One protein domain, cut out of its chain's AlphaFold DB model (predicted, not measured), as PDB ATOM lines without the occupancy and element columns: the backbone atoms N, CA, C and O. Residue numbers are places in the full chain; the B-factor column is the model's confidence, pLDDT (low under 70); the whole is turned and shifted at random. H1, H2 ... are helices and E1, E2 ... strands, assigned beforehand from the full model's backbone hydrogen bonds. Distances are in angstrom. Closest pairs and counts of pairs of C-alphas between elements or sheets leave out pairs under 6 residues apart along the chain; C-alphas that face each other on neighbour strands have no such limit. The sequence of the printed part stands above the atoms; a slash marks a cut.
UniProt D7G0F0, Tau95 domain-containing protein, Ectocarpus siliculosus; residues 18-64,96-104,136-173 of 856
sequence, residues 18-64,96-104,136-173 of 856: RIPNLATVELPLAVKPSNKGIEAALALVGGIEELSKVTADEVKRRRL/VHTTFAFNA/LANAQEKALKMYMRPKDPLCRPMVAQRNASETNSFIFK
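AT A GLANCE: This is residues 18 to 64, 96 to 104 and 136 to 173 of the 856 residues of the protein "Tau95 domain-containing protein" of Ectocarpus siliculosus (UniProt D7G0F0). A small pair of short antiparallel strands, E1 and E2, lies beside the long helix H2; H1 makes a corner with H2, and after H3 the long stretch 142 to 173 folds back on itself. The 94 printed residues run E1 H1 H2 E2 H3, mostly helix, with under half in named elements. The whole is compact, radius of gyration of the C-alphas 14.0 A, spans 42 by 35 by 21 A.

HOW THE PARTS SIT: E1, residues 23 to 25, and E2, residues 100 to 102, are antiparallel at 153 degrees; C-alphas 24 and 101 face each other at 5.4 A, with no backbone N and O within hydrogen-bond range across the pair. The closest C-alphas of E1 and H2, residues 47 to 63, are those of Ala 23 and Thr 55, 6.2 A. H1, residues 35 to 44, and H2 only just touch, only at the corner, with 3 pairs of C-alphas within 8 A, the closest Leu 42 and Ile 48, 5.9 A; H2 does so with residues 47 to 51 alone. Their steep tilt is 69 degrees, only just short of about perpendicular, the same way. H3, residues 136 to 141, is apart from E1, H1 and H2. Every O i to N i+4 pair is within hydrogen-bond range in H1, H2 and H3.

IN THESE COORDINATES: E1 begins at C-alpha 23 (21.969, 37.886, 19.911). H1 measures 14.3 A and H2 24.6 A; H3 ends at C-alpha 141 (25.809, 20.208, 23.530).

THE WHOLE: C-alphas 18 and 153 are farthest apart, 45.2 A. Cuts leave 33.8 A between C-alphas 64 and 96 and 25.4 A between 104 and 136. Of the links printed whole, H1 to H2 is tight and E1 to H1 short. Residues 163 to 168 stand free. pLDDT is under 70 at residues 18 to 19, 96 to 104, 136 to 140 and 164 to 166.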
ATOM      1  N   ARG A  18      17.001  52.386  25.214       59.50
ATOM      2  CA  ARG A  18      16.748  51.011  25.653       59.50
ATOM      3  C   ARG A  18      17.297  50.035  24.609       59.50
ATOM      4  O   ARG A  18      16.553  49.521  23.776       59.50
ATOM      5  N   ILE A  19      18.611  49.808  24.628       63.84
ATOM      6  CA  ILE A  19      19.287  48.856  23.738       63.84
ATOM      7  C   ILE A  19      18.718  47.450  24.010       63.84
ATOM      8  O   ILE A  19      18.902  46.928  25.114       63.84
ATOM      9  N   PRO A  20      18.032  46.805  23.047       76.06
ATOM     10  CA  PRO A  20      17.581  45.432  23.228       76.06
ATOM     11  C   PRO A  20      18.790  44.492  23.293       76.06
ATOM     12  O   PRO A  20      19.724  44.609  22.499       76.06
ATOM     13  N   ASN A  21      18.754  43.529  24.218       79.88
ATOM     14  CA  ASN A  21      19.772  42.482  24.348       79.88
ATOM     15  C   ASN A  21      19.668  41.478  23.187       79.88
ATOM     16  O   ASN A  21      19.128  40.383  23.335       79.88
ATOM     17  N   LEU A  22      20.167  41.882  22.020       83.75
ATOM     18  CA  LEU A  22      20.145  41.096  20.792       83.75
ATOM     19  C   LEU A  22      21.303  40.095  20.752       83.75
ATOM     20  O   LEU A  22      22.460  40.431  21.015       83.75
ATOM     21  N   ALA A  23      20.987  38.868  20.345       86.56
ATOM     22  CA  ALA A  23      21.969  37.886  19.911       86.56
ATOM     23  C   ALA A  23      22.085  37.927  18.380       86.56
ATOM     24  O   ALA A  23      21.080  37.851  17.671       86.56
ATOM     25  N   THR A  24      23.314  38.042  17.880       90.19
ATOM     26  CA  THR A  24      23.650  38.014  16.452       90.19
ATOM     27  C   THR A  24      24.225  36.659  16.072       90.19
ATOM     28  O   THR A  24      25.194  36.216  16.689       90.19
ATOM     29  N   VAL A  25      23.688  36.033  15.023       92.69
ATOM     30  CA  VAL A  25      24.279  34.830  14.420       92.69
ATOM     31  C   VAL A  25      24.785  35.164  13.022       92.69
ATOM     32  O   VAL A  25      24.019  35.601  12.162       92.69
ATOM     33  N   GLU A  26      26.083  34.958  12.809       92.44
ATOM     34  CA  GLU A  26      26.737  35.106  11.511       92.44
ATOM     35  C   GLU A  26      26.758  33.753  10.793       92.44
ATOM     36  O   GLU A  26      27.301  32.773  11.301       92.44
ATOM     37  N   LEU A  27      26.149  33.692   9.607       91.88
ATOM     38  CA  LEU A  27      26.139  32.494   8.768       91.88
ATOM     39  C   LEU A  27      27.124  32.679   7.601       91.88
ATOM     40  O   LEU A  27      27.010  33.676   6.884       91.88
ATOM     41  N   PRO A  28      28.044  31.732   7.335       89.88
ATOM     42  CA  PRO A  28      29.047  31.836   6.268       89.88
ATOM     43  C   PRO A  28      28.463  31.540   4.869       89.88
ATOM     44  O   PRO A  28      29.099  30.897   4.037       89.88
ATOM     45  N   LEU A  29      27.220  31.957   4.612       87.94
ATOM     46  CA  LEU A  29      26.438  31.600   3.430       87.94
ATOM     47  C   LEU A  29      25.732  32.828   2.845       87.94
ATOM     48  O   LEU A  29      25.113  33.612   3.560       87.94
ATOM     49  N   ALA A  30      25.774  32.961   1.519       87.62
ATOM     50  CA  ALA A  30      25.111  34.037   0.786       87.62
ATOM     51  C   ALA A  30      23.591  33.796   0.682       87.62
ATOM     52  O   ALA A  30      23.073  33.335  -0.340       87.62
ATOM     53  N   VAL A  31      22.866  34.094   1.761       89.38
ATOM     54  CA  VAL A  31      21.408  33.940   1.837       89.38
ATOM     55  C   VAL A  31      20.710  34.988   0.963       89.38
ATOM     56  O   VAL A  31      20.861  36.193   1.163       89.38
ATOM     57  N   LYS A  32      19.900  34.540  -0.006       88.94
ATOM     58  CA  LYS A  32      19.066  35.441  -0.821       88.94
ATOM     59  C   LYS A  32      17.962  36.069   0.048       88.94
ATOM     60  O   LYS A  32      17.240  35.302   0.691       88.94
ATOM     61  N   PRO A  33      17.758  37.404   0.021       86.06
ATOM     62  CA  PRO A  33      16.772  38.116   0.843       86.06
ATOM     63  C   PRO A  33      15.338  37.808   0.381       86.06
ATOM     64  O   PRO A  33      14.718  38.538  -0.385       86.06
ATOM     65  N   SER A  34      14.839  36.652   0.805       94.56
ATOM     66  CA  SER A  34      13.563  36.058   0.410       94.56
ATOM     67  C   SER A  34      13.172  35.023   1.458       94.56
ATOM     68  O   SER A  34      14.059  34.365   2.002       94.56
ATOM     69  N   ASN A  35      11.875  34.830   1.714       91.12
ATOM     70  CA  ASN A  35      11.410  33.919   2.770       91.12
ATOM     71  C   ASN A  35      12.003  32.512   2.602       91.12
ATOM     72  O   ASN A  35      12.622  32.012   3.528       91.12
ATOM     73  N   LYS A  36      12.000  31.961   1.380       91.62
ATOM     74  CA  LYS A  36      12.639  30.670   1.055       91.62
ATOM     75  C   LYS A  36      14.147  30.618   1.320       91.62
ATOM     76  O   LYS A  36      14.677  29.557   1.623       91.62
ATOM     77  N   GLY A  37      14.854  31.740   1.173       91.94
ATOM     78  CA  GLY A  37      16.272  31.839   1.523       91.94
ATOM     79  C   GLY A  37      16.487  31.836   3.036       91.94
ATOM     80  O   GLY A  37      17.396  31.169   3.518       91.94
ATOM     81  N   ILE A  38      15.621  32.530   3.777       90.81
ATOM     82  CA  ILE A  38      15.634  32.578   5.245       90.81
ATOM     83  C   ILE A  38      15.233  31.215   5.830       90.81
ATOM     84  O   ILE A  38      15.950  30.689   6.669       90.81
ATOM     85  N   GLU A  39      14.159  30.597   5.334       93.38
ATOM     86  CA  GLU A  39      13.727  29.228   5.656       93.38
ATOM     87  C   GLU A  39      14.852  28.215   5.411       93.38
ATOM     88  O   GLU A  39      15.155  27.407   6.287       93.38
ATOM     89  N   ALA A  40      15.523  28.291   4.253       93.12
ATOM     90  CA  ALA A  40      16.674  27.443   3.959       93.12
ATOM     91  C   ALA A  40      17.830  27.686   4.940       93.12
ATOM     92  O   ALA A  40      18.389  26.724   5.449       93.12
ATOM     93  N   ALA A  41      18.168  28.942   5.249       94.12
ATOM     94  CA  ALA A  41      19.227  29.277   6.204       94.12
ATOM     95  C   ALA A  41      18.915  28.785   7.628       94.12
ATOM     96  O   ALA A  41      19.786  28.220   8.286       94.12
ATOM     97  N   LEU A  42      17.665  28.941   8.074       95.56
ATOM     98  CA  LEU A  42      17.172  28.438   9.357       95.56
ATOM     99  C   LEU A  42      17.231  26.908   9.412       95.56
ATOM    100  O   LEU A  42      17.692  26.358  10.407       95.56
ATOM    101  N   ALA A  43      16.845  26.209   8.341       95.12
ATOM    102  CA  ALA A  43      16.916  24.749   8.276       95.12
ATOM    103  C   ALA A  43      18.348  24.201   8.449       95.12
ATOM    104  O   ALA A  43      18.516  23.110   8.991       95.12
ATOM    105  N   LEU A  44      19.382  24.956   8.057       95.62
ATOM    106  CA  LEU A  44      20.780  24.563   8.281       95.62
ATOM    107  C   LEU A  44      21.204  24.684   9.756       95.62
ATOM    108  O   LEU A  44      22.160  24.022  10.140       95.62
ATOM    109  N   VAL A  45      20.515  25.478  10.588       96.56
ATOM    110  CA  VAL A  45      20.802  25.656  12.032       96.56
ATOM    111  C   VAL A  45      19.764  24.994  12.956       96.56
ATOM    112  O   VAL A  45      19.610  25.395  14.106       96.56
ATOM    113  N   GLY A  46      19.041  23.982  12.462       95.12
ATOM    114  CA  GLY A  46      18.030  23.249  13.242       95.12
ATOM    115  C   GLY A  46      16.636  23.891  13.266       95.12
ATOM    116  O   GLY A  46      15.768  23.452  14.013       95.12
ATOM    117  N   GLY A  47      16.393  24.906  12.436       96.38
ATOM    118  CA  GLY A  47      15.127  25.634  12.364       96.38
ATOM    119  C   GLY A  47      15.058  26.841  13.305       96.38
ATOM    120  O   GLY A  47      16.003  27.169  14.022       96.38
ATOM    121  N   ILE A  48      13.915  27.532  13.284       95.56
ATOM    122  CA  ILE A  48      13.699  28.729  14.114       95.56
ATOM    123  C   ILE A  48      13.601  28.397  15.608       95.56
ATOM    124  O   ILE A  48      14.046  29.185  16.435       95.56
ATOM    125  N   GLU A  49      13.080  27.218  15.959       94.94
ATOM    126  CA  GLU A  49      12.945  26.770  17.348       94.94
ATOM    127  C   GLU A  49      14.304  26.560  18.016       94.94
ATOM    128  O   GLU A  49      14.532  27.067  19.110       94.94
ATOM    129  N   GLU A  50      15.229  25.855  17.361       93.75
ATOM    130  CA  GLU A  50      16.558  25.578  17.917       93.75
ATOM    131  C   GLU A  50      17.382  26.864  18.066       93.75
ATOM    132  O   GLU A  50      18.009  27.108  19.098       93.75
ATOM    133  N   LEU A  51      17.277  27.759  17.080       94.38
ATOM    134  CA  LEU A  51      17.839  29.103  17.149       94.38
ATOM    135  C   LEU A  51      17.214  29.931  18.289       94.38
ATOM    136  O   LEU A  51      17.931  30.644  18.994       94.38
ATOM    137  N   SER A  52      15.904  29.803  18.527       93.00
ATOM    138  CA  SER A  52      15.210  30.457  19.643       93.00
ATOM    139  C   SER A  52      15.645  29.903  21.005       93.00
ATOM    140  O   SER A  52      15.838  30.682  21.933       93.00
ATOM    141  N   LYS A  53      15.861  28.585  21.137       93.19
ATOM    142  CA  LYS A  53      16.391  27.965  22.366       93.19
ATOM    143  C   LYS A  53      17.788  28.493  22.683       93.19
ATOM    144  O   LYS A  53      18.013  29.003  23.777       93.19
ATOM    145  N   VAL A  54      18.717  28.434  21.723       92.44
ATOM    146  CA  VAL A  54      20.114  28.846  21.949       92.44
ATOM    147  C   VAL A  54      20.233  30.354  22.210       92.44
ATOM    148  O   VAL A  54      21.056  30.768  23.028       92.44
ATOM    149  N   THR A  55      19.405  31.187  21.569       89.44
ATOM    150  CA  THR A  55      19.378  32.633  21.855       89.44
ATOM    151  C   THR A  55      18.717  32.958  23.196       89.44
ATOM    152  O   THR A  55      19.226  33.822  23.908       89.44
ATOM    153  N   ALA A  56      17.667  32.237  23.608       89.56
ATOM    154  CA  ALA A  56      17.090  32.370  24.946       89.56
ATOM    155  C   ALA A  56      18.082  31.956  26.050       89.56
ATOM    156  O   ALA A  56      18.227  32.682  27.033       89.56
ATOM    157  N   ASP A  57      18.818  30.853  25.868       88.12
ATOM    158  CA  ASP A  57      19.864  30.407  26.800       88.12
ATOM    159  C   ASP A  57      21.016  31.424  26.900       88.12
ATOM    160  O   ASP A  57      21.497  31.709  27.996       88.12
ATOM    161  N   GLU A  58      21.430  32.039  25.786       85.88
ATOM    162  CA  GLU A  58      22.456  33.094  25.779       85.88
ATOM    163  C   GLU A  58      21.963  34.387  26.459       85.88
ATOM    164  O   GLU A  58      22.681  34.968  27.276       85.88
ATOM    165  N   VAL A  59      20.716  34.816  26.220       85.19
ATOM    166  CA  VAL A  59      20.107  35.960  26.929       85.19
ATOM    167  C   VAL A  59      19.966  35.667  28.427       85.19
ATOM    168  O   VAL A  59      20.288  36.524  29.255       85.19
ATOM    169  N   LYS A  60      19.555  34.450  28.802       86.81
ATOM    170  CA  LYS A  60      19.491  33.993  30.197       86.81
ATOM    171  C   LYS A  60      20.880  33.988  30.840       86.81
ATOM    172  O   LYS A  60      21.030  34.497  31.946       86.81
ATOM    173  N   ARG A  61      21.910  33.511  30.134       83.44
ATOM    174  CA  ARG A  61      23.309  33.531  30.590       83.44
ATOM    175  C   ARG A  61      23.831  34.951  30.818       83.44
ATOM    176  O   ARG A  61      24.532  35.174  31.799       83.44
ATOM    177  N   ARG A  62      23.472  35.909  29.956       79.62
ATOM    178  CA  ARG A  62      23.823  37.332  30.131       79.62
ATOM    179  C   ARG A  62      23.118  37.957  31.335       79.62
ATOM    180  O   ARG A  62      23.771  38.660  32.095       79.62
ATOM    181  N   ARG A  63      21.834  37.645  31.563       81.00
ATOM    182  CA  ARG A  63      21.096  38.059  32.777       81.00
ATOM    183  C   ARG A  63      21.645  37.435  34.068       81.00
ATOM    184  O   ARG A  63      21.525  38.050  35.117       81.00
ATOM    185  N   LEU A  64      22.204  36.225  33.994       78.56
ATOM    186  CA  LEU A  64      22.730  35.470  35.140       78.56
ATOM    187  C   LEU A  64      24.220  35.703  35.431       78.56
ATOM    188  O   LEU A  64      24.738  35.119  36.383       78.56
ATOM    189  N   VAL A  96      21.795  44.495   2.370       33.03
ATOM    190  CA  VAL A  96      22.416  43.147   2.267       33.03
ATOM    191  C   VAL A  96      23.528  43.034   3.326       33.03
ATOM    192  O   VAL A  96      24.623  43.558   3.145       33.03
ATOM    193  N   HIS A  97      23.254  42.292   4.393       27.92
ATOM    194  CA  HIS A  97      24.179  41.444   5.159       27.92
ATOM    195  C   HIS A  97      23.255  40.634   6.077       27.92
ATOM    196  O   HIS A  97      22.498  41.233   6.838       27.92
ATOM    197  N   THR A  98      23.208  39.304   5.969       40.66
ATOM    198  CA  THR A  98      22.212  38.498   6.708       40.66
ATOM    199  C   THR A  98      22.654  38.184   8.133       40.66
ATOM    200  O   THR A  98      22.776  37.027   8.526       40.66
ATOM    201  N   THR A  99      22.870  39.248   8.905       40.16
ATOM    202  CA  THR A  99      22.893  39.211  10.367       40.16
ATOM    203  C   THR A  99      21.448  39.129  10.846       40.16
ATOM    204  O   THR A  99      20.694  40.096  10.730       40.16
ATOM    205  N   PHE A 100      21.039  37.974  11.365       43.84
ATOM    206  CA  PHE A 100      19.731  37.840  11.998       43.84
ATOM    207  C   PHE A 100      19.801  38.337  13.445       43.84
ATOM    208  O   PHE A 100      20.775  38.067  14.151       43.84
ATOM    209  N   ALA A 101      18.767  39.061  13.870       35.81
ATOM    210  CA  ALA A 101      18.635  39.622  15.208       35.81
ATOM    211  C   ALA A 101      17.234  39.300  15.743       35.81
ATOM    212  O   ALA A 101      16.237  39.594  15.081       35.81
ATOM    213  N   PHE A 102      17.168  38.689  16.925       40.53
ATOM    214  CA  PHE A 102      15.926  38.201  17.527       40.53
ATOM    215  C   PHE A 102      15.712  38.821  18.910       40.53
ATOM    216  O   PHE A 102      16.632  38.849  19.726       40.53
ATOM    217  N   ASN A 103      14.483  39.263  19.177       33.69
ATOM    218  CA  ASN A 103      14.009  39.562  20.526       33.69
ATOM    219  C   ASN A 103      13.341  38.303  21.089       33.69
ATOM    220  O   ASN A 103      12.448  37.753  20.446       33.69
ATOM    221  N   ALA A 104      13.735  37.871  22.286       33.28
ATOM    222  CA  ALA A 104      13.052  36.787  22.983       33.28
ATOM    223  C   ALA A 104      11.743  37.297  23.609       33.28
ATOM    224  O   ALA A 104      11.772  38.177  24.471       33.28
ATOM    225  N   LEU A 136      32.187  21.482  30.082       55.97
ATOM    226  CA  LEU A 136      32.609  21.696  28.697       55.97
ATOM    227  C   LEU A 136      31.747  20.898  27.705       55.97
ATOM    228  O   LEU A 136      31.343  21.451  26.681       55.97
ATOM    229  N   ALA A 137      31.410  19.646  28.025       58.56
ATOM    230  CA  ALA A 137      30.500  18.812  27.245       58.56
ATOM    231  C   ALA A 137      29.106  19.454  27.166       58.56
ATOM    232  O   ALA A 137      28.633  19.756  26.071       58.56
ATOM    233  N   ASN A 138      28.514  19.817  28.310       69.06
ATOM    234  CA  ASN A 138      27.248  20.559  28.379       69.06
ATOM    235  C   ASN A 138      27.295  21.882  27.585       69.06
ATOM    236  O   ASN A 138      26.308  22.274  26.954       69.06
ATOM    237  N   ALA A 139      28.433  22.586  27.584       67.12
ATOM    238  CA  ALA A 139      28.607  23.820  26.818       67.12
ATOM    239  C   ALA A 139      28.688  23.593  25.294       67.12
ATOM    240  O   ALA A 139      28.264  24.477  24.539       67.12
ATOM    241  N   GLN A 140      29.196  22.438  24.840       68.06
ATOM    242  CA  GLN A 140      29.199  22.032  23.428       68.06
ATOM    243  C   GLN A 140      27.863  21.431  22.974       68.06
ATOM    244  O   GLN A 140      27.442  21.666  21.841       68.06
ATOM    245  N   GLU A 141      27.153  20.702  23.838       74.00
ATOM    246  CA  GLU A 141      25.809  20.208  23.530       74.00
ATOM    247  C   GLU A 141      24.842  21.360  23.269       74.00
ATOM    248  O   GLU A 141      24.161  21.360  22.244       74.00
ATOM    249  N   LYS A 142      24.876  22.382  24.136       81.50
ATOM    250  CA  LYS A 142      24.074  23.613  24.042       81.50
ATOM    251  C   LYS A 142      24.645  24.655  23.075       81.50
ATOM    252  O   LYS A 142      24.306  25.836  23.177       81.50
ATOM    253  N   ALA A 143      25.584  24.299  22.200       90.00
ATOM    254  CA  ALA A 143      26.106  25.201  21.173       90.00
ATOM    255  C   ALA A 143      25.325  25.042  19.860       90.00
ATOM    256  O   ALA A 143      24.950  23.932  19.488       90.00
ATOM    257  N   LEU A 144      25.089  26.150  19.146       94.88
ATOM    258  CA  LEU A 144      24.346  26.127  17.883       94.88
ATOM    259  C   LEU A 144      25.106  25.281  16.850       94.88
ATOM    260  O   LEU A 144      26.249  25.593  16.509       94.88
ATOM    261  N   LYS A 145      24.477  24.213  16.354       95.69
ATOM    262  CA  LYS A 145      25.050  23.297  15.358       95.69
ATOM    263  C   LYS A 145      24.503  23.646  13.976       95.69
ATOM    264  O   LYS A 145      23.292  23.713  13.790       95.69
ATOM    265  N   MET A 146      25.396  23.851  13.011       96.38
ATOM    266  CA  MET A 146      25.059  24.166  11.625       96.38
ATOM    267  C   MET A 146      25.446  23.015  10.687       96.38
ATOM    268  O   MET A 146      26.616  22.657  10.560       96.38
ATOM    269  N   TYR A 147      24.466  22.473   9.975       95.69
ATOM    270  CA  TYR A 147      24.618  21.412   8.985       95.69
ATOM    271  C   TYR A 147      24.634  22.033   7.586       95.69
ATOM    272  O   TYR A 147      23.576  22.299   7.027       95.69
ATOM    273  N   MET A 148      25.810  22.267   6.989       92.81
ATOM    274  CA  MET A 148      25.893  22.877   5.645       92.81
ATOM    275  C   MET A 148      25.224  22.039   4.542       92.81
ATOM    276  O   MET A 148      24.779  22.588   3.534       92.81
ATOM    277  N   ARG A 149      25.164  20.713   4.711       92.69
ATOM    278  CA  ARG A 149      24.550  19.768   3.770       92.69
ATOM    279  C   ARG A 149      23.776  18.686   4.548       92.69
ATOM    280  O   ARG A 149      24.276  17.577   4.696       92.69
ATOM    281  N   PRO A 150      22.541  18.939   5.018       91.56
ATOM    282  CA  PRO A 150      21.800  18.002   5.880       91.56
ATOM    283  C   PRO A 150      21.349  16.690   5.194       91.56
ATOM    284  O   PRO A 150      20.632  15.900   5.794       91.56
ATOM    285  N   LYS A 151      21.740  16.458   3.932       90.75
ATOM    286  CA  LYS A 151      21.523  15.207   3.177       90.75
ATOM    287  C   LYS A 151      22.817  14.447   2.858       90.75
ATOM    288  O   LYS A 151      22.755  13.394   2.236       90.75
ATOM    289  N   ASP A 152      23.972  15.007   3.204       91.31
ATOM    290  CA  ASP A 152      25.288  14.448   2.899       91.31
ATOM    291  C   ASP A 152      25.830  13.765   4.168       91.31
ATOM    292  O   ASP A 152      26.132  14.469   5.136       91.31
ATOM    293  N   PRO A 153      25.944  12.423   4.210       89.81
ATOM    294  CA  PRO A 153      26.358  11.706   5.417       89.81
ATOM    295  C   PRO A 153      27.815  11.988   5.820       89.81
ATOM    296  O   PRO A 153      28.199  11.690   6.949       89.81
ATOM    297  N   LEU A 154      28.624  12.585   4.937       87.81
ATOM    298  CA  LEU A 154      29.998  13.000   5.237       87.81
ATOM    299  C   LEU A 154      30.062  14.423   5.829       87.81
ATOM    300  O   LEU A 154      31.095  14.832   6.369       87.81
ATOM    301  N   CYS A 155      28.969  15.193   5.766       90.06
ATOM    302  CA  CYS A 155      28.901  16.565   6.262       90.06
ATOM    303  C   CYS A 155      28.723  16.620   7.788       90.06
ATOM    304  O   CYS A 155      27.614  16.799   8.300       90.06
ATOM    305  N   ARG A 156      29.837  16.546   8.528       90.31
ATOM    306  CA  ARG A 156      29.858  16.794   9.982       90.31
ATOM    307  C   ARG A 156      29.258  18.177  10.319       90.31
ATOM    308  O   ARG A 156      29.548  19.142   9.607       90.31
ATOM    309  N   PRO A 157      28.453  18.311  11.392       93.62
ATOM    310  CA  PRO A 157      27.932  19.608  11.817       93.62
ATOM    311  C   PRO A 157      29.058  20.537  12.277       93.62
ATOM    312  O   PRO A 157      29.932  20.145  13.050       93.62
ATOM    313  N   MET A 158      28.999  21.796  11.852       93.94
ATOM    314  CA  MET A 158      29.864  22.853  12.366       93.94
ATOM    315  C   MET A 158      29.251  23.434  13.639       93.94
ATOM    316  O   MET A 158      28.140  23.961  13.611       93.94
ATOM    317  N   VAL A 159      29.973  23.365  14.755       94.56
ATOM    318  CA  VAL A 159      29.581  24.055  15.990       94.56
ATOM    319  C   VAL A 159      29.922  25.539  15.855       94.56
ATOM    320  O   VAL A 159      31.066  25.889  15.564       94.56
ATOM    321  N   ALA A 160      28.943  26.420  16.061       91.38
ATOM    322  CA  ALA A 160      29.156  27.862  16.027       91.38
ATOM    323  C   ALA A 160      30.086  28.298  17.170       91.38
ATOM    324  O   ALA A 160      29.819  28.030  18.346       91.38
ATOM    325  N   GLN A 161      31.172  28.998  16.835       88.44
ATOM    326  CA  GLN A 161      32.081  29.547  17.837       88.44
ATOM    327  C   GLN A 161      31.394  30.689  18.595       88.44
ATOM    328  O   GLN A 161      31.084  31.738  18.033       88.44
ATOM    329  N   ARG A 162      31.165  30.487  19.896       86.94
ATOM    330  CA  ARG A 162      30.771  31.561  20.814       86.94
ATOM    331  C   ARG A 162      31.990  32.446  21.077       86.94
ATOM    332  O   ARG A 162      32.914  32.010  21.762       86.94
ATOM    333  N   ASN A 163      31.976  33.682  20.583       78.31
ATOM    334  CA  ASN A 163      32.969  34.692  20.955       78.31
ATOM    335  C   ASN A 163      32.844  34.977  22.461       78.31
ATOM    336  O   ASN A 163      31.907  35.639  22.898       78.31
ATOM    337  N   ALA A 164      33.761  34.421  23.263       64.12
ATOM    338  CA  ALA A 164      33.737  34.542  24.724       64.12
ATOM    339  C   ALA A 164      34.008  35.982  25.192       64.12
ATOM    340  O   ALA A 164      33.491  36.412  26.221       64.12
ATOM    341  N   SER A 165      34.783  36.732  24.405       59.56
ATOM    342  CA  SER A 165      34.812  38.188  24.435       59.56
ATOM    343  C   SER A 165      33.560  38.748  23.758       59.56
ATOM    344  O   SER A 165      33.391  38.581  22.547       59.56
ATOM    345  N   GLU A 166      32.723  39.468  24.505       66.38
ATOM    346  CA  GLU A 166      31.685  40.310  23.906       66.38
ATOM    347  C   GLU A 166      32.339  41.355  22.997       66.38
ATOM    348  O   GLU A 166      33.009  42.282  23.451       66.38
ATOM    349  N   THR A 167      32.169  41.190  21.688       72.12
ATOM    350  CA  THR A 167      32.534  42.214  20.711       72.12
ATOM    351  C   THR A 167      31.531  43.361  20.798       72.12
ATOM    352  O   THR A 167      30.326  43.115  20.866       72.12
ATOM    353  N   ASN A 168      32.009  44.607  20.745       81.31
ATOM    354  CA  ASN A 168      31.181  45.822  20.791       81.31
ATOM    355  C   ASN A 168      30.410  46.044  19.468       81.31
ATOM    356  O   ASN A 168      30.625  47.018  18.746       81.31
ATOM    357  N   SER A 169      29.543  45.091  19.127       80.19
ATOM    358  CA  SER A 169      28.788  45.008  17.878       80.19
ATOM    359  C   SER A 169      27.430  45.698  18.024       80.19
ATOM    360  O   SER A 169      26.477  45.119  18.542       80.19
ATOM    361  N   PHE A 170      27.328  46.940  17.552       84.00
ATOM    362  CA  PHE A 170      26.095  47.732  17.618       84.00
ATOM    363  C   PHE A 170      25.222  47.554  16.365       84.00
ATOM    364  O   PHE A 170      25.715  47.601  15.238       84.00
ATOM    365  N   ILE A 171      23.905  47.405  16.554       84.12
ATOM    366  CA  ILE A 171      22.920  47.296  15.465       84.12
ATOM    367  C   ILE A 171      22.196  48.636  15.298       84.12
ATOM    368  O   ILE A 171      21.412  49.045  16.152       84.12
ATOM    369  N   PHE A 172      22.427  49.312  14.171       85.06
ATOM    370  CA  PHE A 172      21.850  50.628  13.881       85.06
ATOM    371  C   PHE A 172      20.622  50.535  12.962       85.06
ATOM    372  O   PHE A 172      20.738  50.242  11.771       85.06
ATOM    373  N   LYS A 173      19.431  50.863  13.484       86.81
ATOM    374  CA  LYS A 173      18.195  50.975  12.686       86.81
ATOM    375  C   LYS A 173      18.140  52.319  11.946       86.81
ATOM    376  O   LYS A 173      17.477  53.260  12.379       86.81
TER     377      LYS A 173